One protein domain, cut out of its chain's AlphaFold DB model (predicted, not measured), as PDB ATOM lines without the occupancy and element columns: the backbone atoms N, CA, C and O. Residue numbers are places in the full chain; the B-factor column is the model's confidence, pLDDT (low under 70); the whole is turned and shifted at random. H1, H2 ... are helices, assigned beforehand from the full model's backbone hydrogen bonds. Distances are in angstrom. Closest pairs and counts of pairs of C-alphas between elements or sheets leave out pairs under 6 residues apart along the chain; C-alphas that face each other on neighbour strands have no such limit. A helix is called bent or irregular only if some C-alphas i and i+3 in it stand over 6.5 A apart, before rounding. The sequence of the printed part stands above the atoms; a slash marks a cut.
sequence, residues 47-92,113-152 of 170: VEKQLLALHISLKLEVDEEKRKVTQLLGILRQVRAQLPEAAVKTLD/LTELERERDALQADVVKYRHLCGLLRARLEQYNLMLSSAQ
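AT A GLANCE: This is residues 47 to 92 and 113 to 152 of the 170 residues of the protein "Hypothetical protein" of Bursaphelenchus okinawaensis (UniProt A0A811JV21). Two long helices, H1 and H3, run side by side in opposite ways and cross near their middles as a very narrow X, making a slim rod. A short helix, H2, sits at one end of the rod, just after the last residues of H1. The printed part has 86 residues with three named helices, in the order H1, H2, H3 along the chain, and no named strand; the class is all helix. The whole is extended, with a radius of gyration of the C-alphas of 19.0 A, and the C-alphas span 60 by 18 by 17 A along their three main axes.

HOW THE PARTS SIT: Begin with H1, residues 47 to 82, and look across to H3, residues 113 to 152. These two only just touch, with 3 pairs of C-alphas within 8 A; the closest are those of Val 69 and Val 127, 7.7 A apart. H1 touches H3 with residues 62 to 76 alone, and H3 touches H1 with residues 120 to 134 alone. Their lines stand at a shallow tilt of 22 degrees, opposite ways, and their centres are 10.4 A apart. Past the tight link of two residues after H1 you reach H2, residues 85 to 92. It is close to H1 but not clearly touching: the closest C-alphas, those of Arg 80 and Val 88, are 7.8 A apart. H1 and H2 run opposite ways at a steep tilt of 55 degrees. H2 and H3 are apart. In H1, H2 and H3, every O i to N i+4 pair of the backbone is within hydrogen-bond range.

IN THESE COORDINATES: Find C-alpha 47 at (131.233, 136.097, 199.484); from there H1 runs 52.8 A to C-alpha 82 at (153.941, 169.288, 233.751). H2 goes from Glu 85 to Asp 92, 10.7 A from first to last C-alpha. Pick up H3 at C-alpha 113, at (161.045, 174.018, 226.546), and follow its 40 residues over 58.0 A to C-alpha 152 at (120.507, 142.110, 200.093). It is the longest helix by residues, and none of the three is bent.

THE WHOLE: The two C-alphas farthest apart are those of Ala 86 and Gln 152, at 60.2 A, while the C-alphas of the first and last printed residues, Val 47 and Gln 152, are 12.3 A apart. Between H2 and H3 look for the cut: residues 93 to 112 are not printed, and C-alphas 92 and 113 are 15.4 A apart across it. The mean pLDDT of the printed part is 85.2; look for values under 70 at residues 84 to 92 and at residue 152. H2 has a mean pLDDT of 59.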
ATOM      1  N   VAL A  47     131.073 134.639 199.523       84.25
ATOM      2  CA  VAL A  47     131.233 136.097 199.484       84.25
ATOM      3  C   VAL A  47     130.844 136.722 200.824       84.25
ATOM      4  O   VAL A  47     131.607 137.524 201.357       84.25
ATOM      5  N   GLU A  48     129.730 136.306 201.428       80.19
ATOM      6  CA  GLU A  48     129.326 136.771 202.762       80.19
ATOM      7  C   GLU A  48     130.351 136.417 203.838       80.19
ATOM      8  O   GLU A  48     130.663 137.245 204.691       80.19
ATOM      9  N   LYS A  49     130.946 135.223 203.772       86.62
ATOM     10  CA  LYS A  49     132.019 134.823 204.693       86.62
ATOM     11  C   LYS A  49     133.257 135.709 204.548       86.62
ATOM     12  O   LYS A  49     133.820 136.124 205.560       86.62
ATOM     13  N   GLN A  50     133.672 136.028 203.318       88.00
ATOM     14  CA  GLN A  50     134.785 136.961 203.089       88.00
ATOM     15  C   GLN A  50     134.467 138.363 203.610       88.00
ATOM     16  O   GLN A  50     135.310 139.013 204.225       88.00
ATOM     17  N   LEU A  51     133.239 138.816 203.391       91.75
ATOM     18  CA  LEU A  51     132.789 140.134 203.799       91.75
ATOM     19  C   LEU A  51     132.696 140.260 205.322       91.75
ATOM     20  O   LEU A  51     133.139 141.260 205.886       91.75
ATOM     21  N   LEU A  52     132.223 139.210 205.997       92.62
ATOM     22  CA  LEU A  52     132.212 139.119 207.452       92.62
ATOM     23  C   LEU A  52     133.636 139.121 208.024       92.62
ATOM     24  O   LEU A  52     133.909 139.833 208.990       92.62
ATOM     25  N   ALA A  53     134.562 138.383 207.405       90.69
ATOM     26  CA  ALA A  53     135.964 138.366 207.818       90.69
ATOM     27  C   ALA A  53     136.616 139.755 207.698       90.69
ATOM     28  O   ALA A  53     137.270 140.215 208.636       90.69
ATOM     29  N   LEU A  54     136.385 140.458 206.585       90.31
ATOM     30  CA  LEU A  54     136.868 141.830 206.396       90.31
ATOM     31  C   LEU A  54     136.237 142.805 207.394       90.31
ATOM     32  O   LEU A  54     136.940 143.649 207.945       90.31
ATOM     33  N   HIS A  55     134.938 142.672 207.669       92.31
ATOM     34  CA  HIS A  55     134.245 143.497 208.657       92.31
ATOM     35  C   HIS A  55     134.849 143.332 210.058       92.31
ATOM     36  O   HIS A  55     135.119 144.321 210.740       92.31
ATOM     37  N   ILE A  56     135.111 142.088 210.476       94.50
ATOM     38  CA  ILE A  56     135.757 141.794 211.759       94.50
ATOM     39  C   ILE A  56     137.173 142.383 211.790       94.50
ATOM     40  O   ILE A  56     137.519 143.055 212.761       94.50
ATOM     41  N   SER A  57     137.963 142.196 210.727       94.94
ATOM     42  CA  SER A  57     139.330 142.731 210.641       94.94
ATOM     43  C   SER A  57     139.355 144.253 210.781       94.94
ATOM     44  O   SER A  57     140.082 144.792 211.613       94.94
ATOM     45  N   LEU A  58     138.500 144.953 210.032       94.00
ATOM     46  CA  LEU A  58     138.393 146.411 210.095       94.00
ATOM     47  C   LEU A  58     137.938 146.896 211.473       94.00
ATOM     48  O   LEU A  58     138.434 147.907 211.966       94.00
ATOM     49  N   LYS A  59     137.007 146.185 212.117       96.25
ATOM     50  CA  LYS A  59     136.563 146.529 213.472       96.25
ATOM     51  C   LYS A  59     137.716 146.445 214.473       96.25
ATOM     52  O   LYS A  59     137.873 147.354 215.286       96.25
ATOM     53  N   LEU A  60     138.532 145.394 214.384       95.31
ATOM     54  CA  LEU A  60     139.714 145.231 215.231       95.31
ATOM     55  C   LEU A  60     140.735 146.349 214.997       95.31
ATOM     56  O   LEU A  60     141.222 146.928 215.965       95.31
ATOM     57  N   GLU A  61     141.003 146.713 213.741       93.19
ATOM     58  CA  GLU A  61     141.892 147.835 213.410       93.19
ATOM     59  C   GLU A  61     141.376 149.168 213.968       93.19
ATOM     60  O   GLU A  61     142.133 149.933 214.565       93.19
ATOM     61  N   VAL A  62     140.074 149.443 213.839       95.56
ATOM     62  CA  VAL A  62     139.461 150.658 214.394       95.56
ATOM     63  C   VAL A  62     139.608 150.713 215.913       95.56
ATOM     64  O   VAL A  62     139.878 151.781 216.469       95.56
ATOM     65  N   ASP A  63     139.409 149.594 216.602       95.06
ATOM     66  CA  ASP A  63     139.512 149.551 218.058       95.06
ATOM     67  C   ASP A  63     140.970 149.669 218.538       95.06
ATOM     68  O   ASP A  63     141.231 150.332 219.547       95.06
ATOM     69  N   GLU A  64     141.929 149.126 217.784       96.38
ATOM     70  CA  GLU A  64     143.364 149.324 218.007       96.38
ATOM     71  C   GLU A  64     143.748 150.809 217.865       96.38
ATOM     72  O   GLU A  64     144.374 151.386 218.758       96.38
ATOM     73  N   GLU A  65     143.299 151.475 216.798       95.88
ATOM     74  CA  GLU A  65     143.572 152.901 216.580       95.88
ATOM     75  C   GLU A  65     142.927 153.792 217.650       95.88
ATOM     76  O   GLU A  65     143.560 154.718 218.165       95.88
ATOM     77  N   LYS A  66     141.698 153.488 218.086       95.50
ATOM     78  CA  LYS A  66     141.078 154.195 219.223       95.50
ATOM     79  C   LYS A  66     141.907 154.072 220.498       95.50
ATOM     80  O   LYS A  66     142.003 155.041 221.261       95.50
ATOM     81  N   ARG A  67     142.495 152.897 220.750       95.69
ATOM     82  CA  ARG A  67     143.351 152.673 221.919       95.69
ATOM     83  C   ARG A  67     144.590 153.564 221.853       95.69
ATOM     84  O   ARG A  67     144.870 154.258 222.830       95.69
ATOM     85  N   LYS A  68     145.260 153.626 220.697       95.31
ATOM     86  CA  LYS A  68     146.417 154.512 220.469       95.31
ATOM     87  C   LYS A  68     146.059 155.984 220.671       95.31
ATOM     88  O   LYS A  68     146.738 156.682 221.417       95.31
ATOM     89  N   VAL A  69     144.949 156.450 220.091       93.88
ATOM     90  CA  VAL A  69     144.471 157.835 220.273       93.88
ATOM     91  C   VAL A  69     144.224 158.150 221.748       93.88
ATOM     92  O   VAL A  69     144.613 159.210 222.232       93.88
ATOM     93  N   THR A  70     143.605 157.226 222.482       93.62
ATOM     94  CA  THR A  70     143.325 157.409 223.913       93.62
ATOM     95  C   THR A  70     144.616 157.508 224.727       93.62
ATOM     96  O   THR A  70     144.721 158.375 225.594       93.62
ATOM     97  N   GLN A  71     145.613 156.672 224.423       92.62
ATOM     98  CA  GLN A  71     146.931 156.731 225.059       92.62
ATOM     99  C   GLN A  71     147.640 158.059 224.776       92.62
ATOM    100  O   GLN A  71     148.071 158.725 225.714       92.62
ATOM    101  N   LEU A  72     147.684 158.492 223.512       91.69
ATOM    102  CA  LEU A  72     148.304 159.762 223.119       91.69
ATOM    103  C   LEU A  72     147.630 160.966 223.788       91.69
ATOM    104  O   LEU A  72     148.311 161.868 224.269       91.69
ATOM    105  N   LEU A  73     146.298 160.970 223.889       89.44
ATOM    106  CA  LEU A  73     145.566 162.007 224.623       89.44
ATOM    107  C   LEU A  73     145.882 161.994 226.125       89.44
ATOM    108  O   LEU A  73     145.911 163.054 226.750       89.44
ATOM    109  N   GLY A  74     146.113 160.815 226.705       87.88
ATOM    110  CA  GLY A  74     146.573 160.671 228.085       87.88
ATOM    111  C   GLY A  74     147.946 161.307 228.297       87.88
ATOM    112  O   GLY A  74     148.100 162.136 229.191       87.88
ATOM    113  N   ILE A  75     148.900 160.991 227.419       88.12
ATOM    114  CA  ILE A  75     150.258 161.554 227.443       88.12
ATOM    115  C   ILE A  75     150.208 163.078 227.275       88.12
ATOM    116  O   ILE A  75     150.775 163.799 228.087       88.12
ATOM    117  N   LEU A  76     149.443 163.592 226.306       83.56
ATOM    118  CA  LEU A  76     149.264 165.036 226.098       83.56
ATOM    119  C   LEU A  76     148.734 165.755 227.343       83.56
ATOM    120  O   LEU A  76     149.183 166.854 227.665       83.56
ATOM    121  N   ARG A  77     147.781 165.151 228.062       85.75
ATOM    122  CA  ARG A  77     147.278 165.717 229.323       85.75
ATOM    123  C   ARG A  77     148.347 165.720 230.409       85.75
ATOM    124  O   ARG A  77     148.423 166.688 231.157       85.75
ATOM    125  N   GLN A  78     149.156 164.668 230.486       83.88
ATOM    126  CA  GLN A  78     150.251 164.570 231.445       83.88
ATOM    127  C   GLN A  78     151.339 165.611 231.161       83.88
ATOM    128  O   GLN A  78     151.733 166.327 232.075       83.88
ATOM    129  N   VAL A  79     151.750 165.762 229.899       81.62
ATOM    130  CA  VAL A  79     152.705 166.794 229.463       81.62
ATOM    131  C   VAL A  79     152.150 168.191 229.749       81.62
ATOM    132  O   VAL A  79     152.838 169.024 230.334       81.62
ATOM    133  N   ARG A  80     150.868 168.443 229.447       76.38
ATOM    134  CA  ARG A  80     150.210 169.718 229.780       76.38
ATOM    135  C   ARG A  80     150.199 170.006 231.283       76.38
ATOM    136  O   ARG A  80     150.318 171.163 231.662       76.38
ATOM    137  N   ALA A  81     150.050 168.986 232.124       77.81
ATOM    138  CA  ALA A  81     150.079 169.141 233.577       77.81
ATOM    139  C   ALA A  81     151.492 169.399 234.133       77.81
ATOM    140  O   ALA A  81     151.617 169.906 235.244       77.81
ATOM    141  N   GLN A  82     152.541 169.046 233.385       78.50
ATOM    142  CA  GLN A  82     153.941 169.288 233.751       78.50
ATOM    143  C   GLN A  82     154.449 170.661 233.285       78.50
ATOM    144  O   GLN A  82     155.451 171.147 233.804       78.50
ATOM    145  N   LEU A  83     153.752 171.311 232.346       73.81
ATOM    146  CA  LEU A  83     154.051 172.678 231.921       73.81
ATOM    147  C   LEU A  83     153.610 173.687 233.001       73.81
ATOM    148  O   LEU A  83     152.462 173.639 233.452       73.81
ATOM    149  N   PRO A  84     154.476 174.634 233.412       67.38
ATOM    150  CA  PRO A  84     154.110 175.659 234.384       67.38
ATOM    151  C   PRO A  84     152.958 176.531 233.858       67.38
ATOM    152  O   PRO A  84     152.927 176.887 232.680       67.38
ATOM    153  N   GLU A  85     152.015 176.925 234.725       63.00
ATOM    154  CA  GLU A  85     150.812 177.693 234.333       63.00
ATOM    155  C   GLU A  85     151.125 178.983 233.555       63.00
ATOM    156  O   GLU A  85     150.322 179.420 232.729       63.00
ATOM    157  N   ALA A  86     152.293 179.588 233.794       56.78
ATOM    158  CA  ALA A  86     152.776 180.747 233.048       56.78
ATOM    159  C   ALA A  86     153.076 180.411 231.575       56.78
ATOM    160  O   ALA A  86     152.690 181.183 230.703       56.78
ATOM    161  N   ALA A  87     153.670 179.245 231.297       56.44
ATOM    162  CA  ALA A  87     153.936 178.757 229.943       56.44
ATOM    163  C   ALA A  87     152.646 178.332 229.221       56.44
ATOM    164  O   ALA A  87     152.491 178.553 228.025       56.44
ATOM    165  N   VAL A  88     151.671 177.780 229.953       59.22
ATOM    166  CA  VAL A  88     150.345 177.458 229.397       59.22
ATOM    167  C   VAL A  88     149.602 178.736 228.974       59.22
ATOM    168  O   VAL A  88     149.019 178.773 227.893       59.22
ATOM    169  N   LYS A  89     149.671 179.807 229.781       58.62
ATOM    170  CA  LYS A  89     149.052 181.110 229.473       58.62
ATOM    171  C   LYS A  89     149.754 181.862 228.339       58.62
ATOM    172  O   LYS A  89     149.069 182.484 227.531       58.62
ATOM    173  N   THR A  90     151.086 181.814 228.252       59.19
ATOM    174  CA  THR A  90     151.816 182.411 227.121       59.19
ATOM    175  C   THR A  90     151.582 181.650 225.820       59.19
ATOM    176  O   THR A  90     151.612 182.272 224.768       59.19
ATOM    177  N   LEU A  91     151.272 180.352 225.864       56.47
ATOM    178  CA  LEU A  91     150.925 179.545 224.688       56.47
ATOM    179  C   LEU A  91     149.512 179.801 224.150       56.47
ATOM    180  O   LEU A  91     149.337 179.930 222.938       56.47
ATOM    181  N   ASP A  92     148.512 179.947 225.027       60.03
ATOM    182  CA  ASP A  92     147.176 180.404 224.609       60.03
ATOM    183  C   ASP A  92     147.247 181.828 224.009       60.03
ATOM    184  O   ASP A  92     146.493 182.172 223.098       60.03
ATOM    185  N   LEU A 113     162.373 173.530 226.918       73.88
ATOM    186  CA  LEU A 113     161.045 174.018 226.546       73.88
ATOM    187  C   LEU A 113     160.823 173.957 225.027       73.88
ATOM    188  O   LEU A 113     159.757 173.536 224.580       73.88
ATOM    189  N   THR A 114     161.829 174.323 224.227       81.00
ATOM    190  CA  THR A 114     161.728 174.259 222.759       81.00
ATOM    191  C   THR A 114     161.655 172.824 222.237       81.00
ATOM    192  O   THR A 114     161.024 172.578 221.205       81.00
ATOM    193  N   GLU A 115     162.274 171.862 222.926       81.19
ATOM    194  CA  GLU A 115     162.180 170.445 222.575       81.19
ATOM    195  C   GLU A 115     160.774 169.898 222.853       81.19
ATOM    196  O   GLU A 115     160.166 169.301 221.962       81.19
ATOM    197  N   LEU A 116     160.197 170.217 224.016       76.88
ATOM    198  CA  LEU A 116     158.814 169.860 224.357       76.88
ATOM    199  C   LEU A 116     157.781 170.523 223.430       76.88
ATOM    200  O   LEU A 116     156.771 169.910 223.074       76.88
ATOM    201  N   GLU A 117     158.021 171.765 223.003       81.69
ATOM    202  CA  GLU A 117     157.179 172.445 222.014       81.69
ATOM    203  C   GLU A 117     157.226 171.750 220.650       81.69
ATOM    204  O   GLU A 117     156.171 171.509 220.054       81.69
ATOM    205  N   ARG A 118     158.421 171.357 220.181       83.50
ATOM    206  CA  ARG A 118     158.564 170.566 218.948       83.50
ATOM    207  C   ARG A 118     157.881 169.208 219.057       83.50
ATOM    208  O   ARG A 118     157.224 168.793 218.103       83.50
ATOM    209  N   GLU A 119     158.024 168.521 220.188       88.69
ATOM    210  CA  GLU A 119     157.393 167.218 220.406       88.69
ATOM    211  C   GLU A 119     155.865 167.338 220.386       88.69
ATOM    212  O   GLU A 119     155.185 166.576 219.696       88.69
ATOM    213  N   ARG A 120     155.307 168.350 221.059       81.88
ATOM    214  CA  ARG A 120     153.869 168.637 221.007       81.88
ATOM    215  C   ARG A 120     153.407 168.920 219.578       81.88
ATOM    216  O   ARG A 120     152.376 168.382 219.173       81.88
ATOM    217  N   ASP A 121     154.130 169.738 218.817       86.31
ATOM    218  CA  ASP A 121     153.751 170.073 217.439       86.31
ATOM    219  C   ASP A 121     153.783 168.843 216.525       86.31
ATOM    220  O   ASP A 121     152.867 168.644 215.720       86.31
ATOM    221  N   ALA A 122     154.776 167.969 216.702       87.38
ATOM    222  CA  ALA A 122     154.852 166.689 216.008       87.38
ATOM    223  C   ALA A 122     153.659 165.782 216.359       87.38
ATOM    224  O   ALA A 122     152.961 165.292 215.466       87.38
ATOM    225  N   LEU A 123     153.354 165.629 217.652       88.19
ATOM    226  CA  LEU A 123     152.210 164.844 218.123       88.19
ATOM    227  C   LEU A 123     150.879 165.414 217.623       88.19
ATOM    228  O   LEU A 123     149.973 164.669 217.248       88.19
ATOM    229  N   GLN A 124     150.743 166.737 217.576       88.75
ATOM    230  CA  GLN A 124     149.541 167.400 217.088       88.75
ATOM    231  C   GLN A 124     149.357 167.204 215.579       88.75
ATOM    232  O   GLN A 124     148.237 166.937 215.130       88.75
ATOM    233  N   ALA A 125     150.443 167.260 214.804       89.69
ATOM    234  CA  ALA A 125     150.420 166.913 213.387       89.69
ATOM    235  C   ALA A 125     149.973 165.457 213.175       89.69
ATOM    236  O   ALA A 125     149.136 165.184 212.309       89.69
ATOM    237  N   ASP A 126     150.454 164.527 213.998       89.69
ATOM    238  CA  ASP A 126     150.053 163.123 213.915       89.69
ATOM    239  C   ASP A 126     148.585 162.909 214.309       89.69
ATOM    240  O   ASP A 126     147.866 162.189 213.615       89.69
ATOM    241  N   VAL A 127     148.074 163.609 215.327       92.38
ATOM    242  CA  VAL A 127     146.639 163.590 215.666       92.38
ATOM    243  C   VAL A 127     145.779 164.032 214.481       92.38
ATOM    244  O   VAL A 127     144.734 163.428 214.218       92.38
ATOM    245  N   VAL A 128     146.195 165.066 213.745       94.00
ATOM    246  CA  VAL A 128     145.483 165.514 212.538       94.00
ATOM    247  C   VAL A 128     145.496 164.426 211.461       94.00
ATOM    248  O   VAL A 128     144.436 164.116 210.909       94.00
ATOM    249  N   LYS A 129     146.648 163.788 211.209       94.31
ATOM    250  CA  LYS A 129     146.757 162.673 210.249       94.31
ATOM    251  C   LYS A 129     145.839 161.507 210.623       94.31
ATOM    252  O   LYS A 129     145.066 161.048 209.783       94.31
ATOM    253  N   TYR A 130     145.863 161.056 211.877       96.38
ATOM    254  CA  TYR A 130     145.036 159.931 212.326       96.38
ATOM    255  C   TYR A 130     143.541 160.254 212.302       96.38
ATOM    256  O   TYR A 130     142.733 159.408 211.917       96.38
ATOM    257  N   ARG A 131     143.144 161.490 212.633       94.12
ATOM    258  CA  ARG A 131     141.752 161.942 212.467       94.12
ATOM    259  C   ARG A 131     141.305 161.876 211.012       94.12
ATOM    260  O   ARG A 131     140.194 161.416 210.750       94.12
ATOM    261  N   HIS A 132     142.159 162.305 210.085       93.00
ATOM    262  CA  HIS A 132     141.869 162.222 208.659       93.00
ATOM    263  C   HIS A 132     141.718 160.766 208.199       93.00
ATOM    264  O   HIS A 132     140.717 160.423 207.571       93.00
ATOM    265  N   LEU A 133     142.645 159.890 208.600       95.38
ATOM    266  CA  LEU A 133     142.584 158.460 208.294       95.38
ATOM    267  C   LEU A 133     141.298 157.814 208.831       95.38
ATOM    268  O   LEU A 133     140.623 157.087 208.107       95.38
ATOM    269  N   CYS A 134     140.898 158.140 210.061       92.62
ATOM    270  CA  CYS A 134     139.635 157.671 210.628       92.62
ATOM    271  C   CYS A 134     138.419 158.147 209.816       92.62
ATOM    272  O   CYS A 134     137.446 157.407 209.678       92.62
ATOM    273  N   GLY A 135     138.450 159.375 209.289       93.00
ATOM    274  CA  GLY A 135     137.418 159.885 208.386       93.00
ATOM    275  C   GLY A 135     137.321 159.067 207.098       93.00
ATOM    276  O   GLY A 135     136.232 158.629 206.736       93.00
ATOM    277  N   LEU A 136     138.462 158.790 206.460       94.69
ATOM    278  CA  LEU A 136     138.529 157.961 205.251       94.69
ATOM    279  C   LEU A 136     138.006 156.541 205.495       94.69
ATOM    280  O   LEU A 136     137.221 156.023 204.702       94.69
ATOM    281  N   LEU A 137     138.402 155.923 206.609       92.94
ATOM    282  CA  LEU A 137     137.953 154.580 206.970       92.94
ATOM    283  C   LEU A 137     136.442 154.531 207.235       92.94
ATOM    284  O   LEU A 137     135.786 153.598 206.775       92.94
ATOM    285  N   ARG A 138     135.866 155.541 207.906       93.50
ATOM    286  CA  ARG A 138     134.405 155.632 208.089       93.50
ATOM    287  C   ARG A 138     133.667 155.754 206.762       93.50
ATOM    288  O   ARG A 138     132.735 154.992 206.540       93.50
ATOM    289  N   ALA A 139     134.114 156.643 205.877       90.50
ATOM    290  CA  ALA A 139     133.492 156.819 204.564       90.50
ATOM    291  C   ALA A 139     133.521 155.517 203.746       90.50
ATOM    292  O   ALA A 139     132.531 155.130 203.128       90.50
ATOM    293  N   ARG A 140     134.641 154.785 203.800       91.06
ATOM    294  CA  ARG A 140     134.768 153.484 203.137       91.06
ATOM    295  C   ARG A 140     133.851 152.421 203.754       91.06
ATOM    296  O   ARG A 140     133.282 151.610 203.030       91.06
ATOM    297  N   LEU A 141     133.681 152.428 205.075       90.94
ATOM    298  CA  LEU A 141     132.771 151.519 205.775       90.94
ATOM    299  C   LEU A 141     131.304 151.811 205.431       90.94
ATOM    300  O   LEU A 141     130.539 150.885 205.174       90.94
ATOM    301  N   GLU A 142     130.919 153.086 205.354       91.38
ATOM    302  CA  GLU A 142     129.590 153.507 204.893       91.38
ATOM    303  C   GLU A 142     129.322 153.059 203.451       91.38
ATOM    304  O   GLU A 142     128.252 152.524 203.160       91.38
ATOM    305  N   GLN A 143     130.315 153.185 202.565       91.25
ATOM    306  CA  GLN A 143     130.223 152.688 201.194       91.25
ATOM    307  C   GLN A 143     129.984 151.171 201.144       91.25
ATOM    308  O   GLN A 143     129.120 150.710 200.398       91.25
ATOM    309  N   TYR A 144     130.705 150.385 201.949       87.31
ATOM    310  CA  TYR A 144     130.486 148.938 202.005       87.31
ATOM    311  C   TYR A 144     129.117 148.571 202.584       87.31
ATOM    312  O   TYR A 144     128.470 147.670 202.056       87.31
ATOM    313  N   ASN A 145     128.632 149.286 203.604       85.88
ATOM    314  CA  ASN A 145     127.284 149.084 204.141       85.88
ATOM    315  C   ASN A 145     126.198 149.345 203.089       85.88
ATOM    316  O   ASN A 145     125.220 148.601 203.020       85.88
ATOM    317  N   LEU A 146     126.371 150.373 202.254       86.62
ATOM    318  CA  LEU A 146     125.463 150.653 201.141       86.62
ATOM    319  C   LEU A 146     125.466 149.514 200.115       86.62
ATOM    320  O   LEU A 146     124.392 149.061 199.729       86.62
ATOM    321  N   MET A 147     126.645 149.012 199.730       83.56
ATOM    322  CA  MET A 147     126.773 147.887 198.792       83.56
ATOM    323  C   MET A 147     126.167 146.583 199.330       83.56
ATOM    324  O   MET A 147     125.505 145.851 198.598       83.56
ATOM    325  N   LEU A 148     126.376 146.300 200.615       80.25
ATOM    326  CA  LEU A 148     125.740 145.188 201.320       80.25
ATOM    327  C   LEU A 148     124.219 145.301 201.276       80.25
ATOM    328  O   LEU A 148     123.528 144.356 200.908       80.25
ATOM    329  N   SER A 149     123.712 146.487 201.605       79.00
ATOM    330  CA  SER A 149     122.275 146.757 201.638       79.00
ATOM    331  C   SER A 149     121.636 146.680 200.250       79.00
ATOM    332  O   SER A 149     120.468 146.315 200.144       79.00
ATOM    333  N   SER A 150     122.364 147.032 199.183       76.31
ATOM    334  CA  SER A 150     121.880 146.864 197.809       76.31
ATOM    335  C   SER A 150     121.898 145.402 197.367       76.31
ATOM    336  O   SER A 150     120.911 144.952 196.801       76.31
ATOM    337  N   ALA A 151     122.947 144.643 197.695       71.00
ATOM    338  CA  ALA A 151     123.018 143.216 197.372       71.00
ATOM    339  C   ALA A 151     121.907 142.414 198.079       71.00
ATOM    340  O   ALA A 151     121.232 141.608 197.454       71.00
ATOM    341  N   GLN A 152     121.621 142.719 199.349       63.50
ATOM    342  CA  GLN A 152     120.507 142.110 200.093       63.50
ATOM    343  C   GLN A 152     119.117 142.489 199.549       63.50
ATOM    344  O   GLN A 152     118.137 141.789 199.798       63.50
TER     345      GLN A 152